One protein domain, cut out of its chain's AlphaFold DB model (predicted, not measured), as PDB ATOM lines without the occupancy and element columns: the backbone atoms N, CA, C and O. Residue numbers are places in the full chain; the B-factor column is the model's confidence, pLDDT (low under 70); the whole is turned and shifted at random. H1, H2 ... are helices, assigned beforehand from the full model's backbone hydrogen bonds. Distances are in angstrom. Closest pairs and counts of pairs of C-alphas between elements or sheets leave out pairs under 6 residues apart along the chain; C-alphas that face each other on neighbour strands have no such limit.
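This is residues 18 to 61 of the 129 residues of an uncharacterized protein of Altererythrobacter salegens (UniProt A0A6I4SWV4). This is an open piece with little regular structure: helix H1 lies at one end of a long extended stretch that runs away from it, turns round at residues 40 to 46 and folds back to the short helix H2, which stays away from H1. The 44 printed residues hold two named helices, H1 then H2, and no named strand; the class is all helix, with only 15 residues in named elements. The whole is extended, with a radius of gyration of the C-alphas of 17.0 A and spans of 55 by 23 by 12 A.

H1, residues 18 to 28, measures 15.2 A from C-alpha 18 at (51.959, -10.114, -24.395) to C-alpha 28 at (45.236, -23.507, -22.010). H2, residues 55 to 58, measures 5.6 A and ends at C-alpha 58, (42.474, -27.753, -3.209).

H1 and H2 are apart, with no C-alphas within 8 A. In H1 every O i to N i+4 pair is within hydrogen-bond range; H2 is too short for such a pair.

The C-alphas farthest apart, of Glu 18 and Gly 43, are 54.7 A apart. The link from H1 to H2, 26 residues, is long. Residues 18 to 31, 40 to 46 and 56 to 61 stand free. The printed part has no cut. pLDDT is under 70 at residues 31 to 37, 50 to 53 and 55.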
ATOM      1  N   GLU A  18      53.407 -10.245 -24.585       88.19
ATOM      2  CA  GLU A  18      51.959 -10.114 -24.395       88.19
ATOM      3  C   GLU A  18      51.175 -11.033 -25.344       88.19
ATOM      4  O   GLU A  18      50.305 -11.782 -24.909       88.19
ATOM      5  N   SER A  19      51.556 -11.080 -26.625       87.44
ATOM      6  CA  SER A  19      50.899 -11.944 -27.616       87.44
ATOM      7  C   SER A  19      51.161 -13.442 -27.403       87.44
ATOM      8  O   SER A  19      50.415 -14.293 -27.898       87.44
ATOM      9  N   LEU A  20      52.248 -13.798 -26.709       88.69
ATOM     10  CA  LEU A  20      52.528 -15.177 -26.304       88.69
ATOM     11  C   LEU A  20      51.665 -15.570 -25.104       88.69
ATOM     12  O   LEU A  20      51.091 -16.656 -25.115       88.69
ATOM     13  N   ILE A  21      51.524 -14.674 -24.123       88.69
ATOM     14  CA  ILE A  21      50.658 -14.877 -22.955       88.69
ATOM     15  C   ILE A  21      49.197 -14.997 -23.391       88.69
ATOM     16  O   ILE A  21      48.506 -15.911 -22.951       88.69
ATOM     17  N   GLU A  22      48.731 -14.144 -24.304       88.31
ATOM     18  CA  GLU A  22      47.356 -14.198 -24.811       88.31
ATOM     19  C   GLU A  22      47.072 -15.495 -25.580       88.31
ATOM     20  O   GLU A  22      46.031 -16.124 -25.384       88.31
ATOM     21  N   ARG A  23      48.021 -15.962 -26.404       88.75
ATOM     22  CA  ARG A  23      47.903 -17.267 -27.072       88.75
ATOM     23  C   ARG A  23      47.893 -18.420 -26.082       88.75
ATOM     24  O   ARG A  23      47.052 -19.301 -26.214       88.75
ATOM     25  N   ALA A  24      48.787 -18.411 -25.097       86.00
ATOM     26  CA  ALA A  24      48.826 -19.442 -24.068       86.00
ATOM     27  C   ALA A  24      47.517 -19.471 -23.274       86.00
ATOM     28  O   ALA A  24      46.948 -20.541 -23.083       86.00
ATOM     29  N   ARG A  25      46.988 -18.304 -22.896       83.12
ATOM     30  CA  ARG A  25      45.679 -18.192 -22.257       83.12
ATOM     31  C   ARG A  25      44.595 -18.795 -23.147       83.12
ATOM     32  O   ARG A  25      43.903 -19.699 -22.717       83.12
ATOM     33  N   LYS A  26      44.515 -18.410 -24.419       87.12
ATOM     34  CA  LYS A  26      43.517 -18.970 -25.342       87.12
ATOM     35  C   LYS A  26      43.640 -20.490 -25.538       87.12
ATOM     36  O   LYS A  26      42.636 -21.152 -25.765       87.12
ATOM     37  N   THR A  27      44.854 -21.038 -25.507       88.19
ATOM     38  CA  THR A  27      45.096 -22.476 -25.713       88.19
ATOM     39  C   THR A  27      44.881 -23.306 -24.448       88.19
ATOM     40  O   THR A  27      44.462 -24.454 -24.558       88.19
ATOM     41  N   TYR A  28      45.173 -22.754 -23.269       82.69
ATOM     42  CA  TYR A  28      45.236 -23.507 -22.010       82.69
ATOM     43  C   TYR A  28      44.243 -23.042 -20.936       82.69
ATOM     44  O   TYR A  28      44.170 -23.670 -19.880       82.69
ATOM     45  N   GLU A  29      43.492 -21.959 -21.150       80.69
ATOM     46  CA  GLU A  29      42.429 -21.538 -20.234       80.69
ATOM     47  C   GLU A  29      41.308 -22.576 -20.267       80.69
ATOM     48  O   GLU A  29      40.676 -22.826 -21.291       80.69
ATOM     49  N   VAL A  30      41.096 -23.217 -19.122       82.81
ATOM     50  CA  VAL A  30      39.996 -24.152 -18.923       82.81
ATOM     51  C   VAL A  30      38.766 -23.324 -18.576       82.81
ATOM     52  O   VAL A  30      38.765 -22.629 -17.559       82.81
ATOM     53  N   GLU A  31      37.723 -23.392 -19.407       69.06
ATOM     54  CA  GLU A  31      36.435 -22.782 -19.079       69.06
ATOM     55  C   GLU A  31      35.939 -23.355 -17.747       69.06
ATOM     56  O   GLU A  31      35.778 -24.568 -17.584       69.06
ATOM     57  N   LYS A  32      35.747 -22.476 -16.756       66.50
ATOM     58  CA  LYS A  32      35.198 -22.881 -15.463       66.50
ATOM     59  C   LYS A  32      33.739 -23.282 -15.705       66.50
ATOM     60  O   LYS A  32      32.976 -22.421 -16.139       66.50
ATOM     61  N   PRO A  33      33.339 -24.540 -15.444       64.56
ATOM     62  CA  PRO A  33      31.965 -24.955 -15.679       64.56
ATOM     63  C   PRO A  33      31.019 -24.105 -14.826       64.56
ATOM     64  O   PRO A  33      31.274 -23.881 -13.635       64.56
ATOM     65  N   GLU A  34      29.945 -23.612 -15.445       66.75
ATOM     66  CA  GLU A  34      28.881 -22.907 -14.739       66.75
ATOM     67  C   GLU A  34      28.223 -23.839 -13.709       66.75
ATOM     68  O   GLU A  34      28.176 -25.061 -13.858       66.75
ATOM     69  N   ARG A  35      27.775 -23.255 -12.595       63.09
ATOM     70  CA  ARG A  35      27.222 -23.999 -11.458       63.09
ATOM     71  C   ARG A  35      25.761 -24.344 -11.729       63.09
ATOM     72  O   ARG A  35      24.879 -23.565 -11.379       63.09
ATOM     73  N   GLU A  36      25.504 -25.504 -12.314       69.69
ATOM     74  CA  GLU A  36      24.145 -26.044 -12.392       69.69
ATOM     75  C   GLU A  36      23.795 -26.804 -11.105       69.69
ATOM     76  O   GLU A  36      24.597 -27.577 -10.574       69.69
ATOM     77  N   ALA A  37      22.597 -26.557 -10.572       69.69
ATOM     78  CA  ALA A  37      22.079 -27.312  -9.438       69.69
ATOM     79  C   ALA A  37      21.715 -28.734  -9.886       69.69
ATOM     80  O   ALA A  37      21.154 -28.932 -10.962       69.69
ATOM     81  N   CYS A  38      22.023 -29.724  -9.049       72.56
ATOM     82  CA  CYS A  38      21.674 -31.113  -9.329       72.56
ATOM     83  C   CYS A  38      20.143 -31.278  -9.291       72.56
ATOM     84  O   CYS A  38      19.521 -30.783  -8.348       72.56
ATOM     85  N   PRO A  39      19.519 -31.951 -10.274       79.44
ATOM     86  CA  PRO A  39      18.106 -32.285 -10.192       79.44
ATOM     87  C   PRO A  39      17.837 -33.241  -9.021       79.44
ATOM     88  O   PRO A  39      18.642 -34.123  -8.720       79.44
ATOM     89  N   GLU A  40      16.683 -33.073  -8.378       79.12
ATOM     90  CA  GLU A  40      16.216 -33.963  -7.313       79.12
ATOM     91  C   GLU A  40      15.885 -35.354  -7.875       79.12
ATOM     92  O   GLU A  40      15.207 -35.477  -8.902       79.12
ATOM     93  N   ALA A  41      16.335 -36.406  -7.189       78.44
ATOM     94  CA  ALA A  41      16.034 -37.782  -7.570       78.44
ATOM     95  C   ALA A  41      14.543 -38.095  -7.351       78.44
ATOM     96  O   ALA A  41      13.979 -37.808  -6.295       78.44
ATOM     97  N   GLN A  42      13.898 -38.717  -8.343       78.50
ATOM     98  CA  GLN A  42      12.489 -39.107  -8.270       78.50
ATOM     99  C   GLN A  42      12.359 -40.635  -8.254       78.50
ATOM    100  O   GLN A  42      12.748 -41.327  -9.192       78.50
ATOM    101  N   GLY A  43      11.779 -41.178  -7.182       80.62
ATOM    102  CA  GLY A  43      11.524 -42.615  -7.054       80.62
ATOM    103  C   GLY A  43      12.799 -43.441  -6.851       80.62
ATOM    104  O   GLY A  43      13.519 -43.233  -5.881       80.62
ATOM    105  N   ASN A  44      13.046 -44.405  -7.742       80.19
ATOM    106  CA  ASN A  44      14.127 -45.396  -7.615       80.19
ATOM    107  C   ASN A  44      15.337 -45.086  -8.520       80.19
ATOM    108  O   ASN A  44      16.152 -45.970  -8.785       80.19
ATOM    109  N   GLU A  45      15.417 -43.871  -9.061       79.75
ATOM    110  CA  GLU A  45      16.485 -43.448  -9.966       79.75
ATOM    111  C   GLU A  45      17.713 -42.967  -9.184       79.75
ATOM    112  O   GLU A  45      17.601 -42.179  -8.244       79.75
ATOM    113  N   ILE A  46      18.903 -43.431  -9.581       78.12
ATOM    114  CA  ILE A  46      20.170 -42.940  -9.034       78.12
ATOM    115  C   ILE A  46      20.649 -41.793  -9.919       78.12
ATOM    116  O   ILE A  46      21.200 -42.009 -10.997       78.12
ATOM    117  N   VAL A  47      20.452 -40.568  -9.443       77.56
ATOM    118  CA  VAL A  47      20.966 -39.363 -10.093       77.56
ATOM    119  C   VAL A  47      22.432 -39.173  -9.690       77.56
ATOM    120  O   VAL A  47      22.738 -38.877  -8.535       77.56
ATOM    121  N   VAL A  48      23.353 -39.361 -10.641       78.62
ATOM    122  CA  VAL A  48      24.790 -39.102 -10.448       78.62
ATOM    123  C   VAL A  48      25.116 -37.720 -10.993       78.62
ATOM    124  O   VAL A  48      25.290 -37.537 -12.197       78.62
ATOM    125  N   CYS A  49      25.222 -36.743 -10.099       75.19
ATOM    126  CA  CYS A  49      25.664 -35.402 -10.450       75.19
ATOM    127  C   CYS A  49      27.050 -35.100  -9.884       75.19
ATOM    128  O   CYS A  49      27.444 -35.597  -8.829       75.19
ATOM    129  N   ARG A  50      27.792 -34.250 -10.595       68.44
ATOM    130  CA  ARG A  50      29.066 -33.712 -10.124       68.44
ATOM    131  C   ARG A  50      28.787 -32.474  -9.279       68.44
ATOM    132  O   ARG A  50      28.343 -31.463  -9.811       68.44
ATOM    133  N   GLU A  51      29.110 -32.524  -7.992       67.38
ATOM    134  CA  GLU A  51      29.153 -31.312  -7.175       67.38
ATOM    135  C   GLU A  51      30.292 -30.417  -7.689       67.38
ATOM    136  O   GLU A  51      31.462 -30.816  -7.722       67.38
ATOM    137  N   VAL A  52      29.957 -29.211  -8.154       65.50
ATOM    138  CA  VAL A  52      30.952 -28.239  -8.625       65.50
ATOM    139  C   VAL A  52      31.613 -27.596  -7.406       65.50
ATOM    140  O   VAL A  52      31.231 -26.516  -6.957       65.50
ATOM    141  N   VAL A  53      32.611 -28.281  -6.848       67.31
ATOM    142  CA  VAL A  53      33.462 -27.739  -5.783       67.31
ATOM    143  C   VAL A  53      34.512 -26.814  -6.394       67.31
ATOM    144  O   VAL A  53      35.071 -27.113  -7.450       67.31
ATOM    145  N   ASP A  54      34.787 -25.687  -5.735       71.75
ATOM    146  CA  ASP A  54      35.796 -24.729  -6.185       71.75
ATOM    147  C   ASP A  54      37.194 -25.379  -6.197       71.75
ATOM    148  O   ASP A  54      37.706 -25.722  -5.124       71.75
ATOM    149  N   PRO A  55      37.822 -25.585  -7.372       66.50
ATOM    150  CA  PRO A  55      39.091 -26.305  -7.463       66.50
ATOM    151  C   PRO A  55      40.234 -25.553  -6.772       66.50
ATOM    152  O   PRO A  55      41.165 -26.181  -6.267       66.50
ATOM    153  N   ASP A  56      40.131 -24.224  -6.668       73.19
ATOM    154  CA  ASP A  56      41.120 -23.377  -5.999       73.19
ATOM    155  C   ASP A  56      41.252 -23.691  -4.502       73.19
ATOM    156  O   ASP A  56      42.329 -23.526  -3.933       73.19
ATOM    157  N   LYS A  57      40.210 -24.242  -3.863       74.94
ATOM    158  CA  LYS A  57      40.272 -24.683  -2.459       74.94
ATOM    159  C   LYS A  57      41.279 -25.820  -2.237       74.94
ATOM    160  O   LYS A  57      41.802 -25.964  -1.135       74.94
ATOM    161  N   TYR A  58      41.531 -26.632  -3.261       75.00
ATOM    162  CA  TYR A  58      42.474 -27.753  -3.209       75.00
ATOM    163  C   TYR A  58      43.829 -27.417  -3.835       75.00
ATOM    164  O   TYR A  58      44.746 -28.238  -3.804       75.00
ATOM    165  N   ARG A  59      43.975 -26.216  -4.404       76.25
ATOM    166  CA  ARG A  59      45.227 -25.770  -5.000       76.25
ATOM    167  C   ARG A  59      46.216 -25.399  -3.896       76.25
ATOM    168  O   ARG A  59      45.964 -24.511  -3.087       76.25
ATOM    169  N   VAL A  60      47.374 -26.053  -3.893       78.75
ATOM    170  CA  VAL A  60      48.510 -25.640  -3.060       78.75
ATOM    171  C   VAL A  60      49.182 -24.437  -3.739       78.75
ATOM    172  O   VAL A  60      49.569 -24.561  -4.903       78.75
ATOM    173  N   PRO A  61      49.304 -23.272  -3.073       71.00
ATOM    174  CA  PRO A  61      49.945 -22.102  -3.667       71.00
ATOM    175  C   PRO A  61      51.439 -22.365  -3.886       71.00
ATOM    176  O   PRO A  61      52.111 -22.898  -3.001       71.00
TER     177      PRO A  61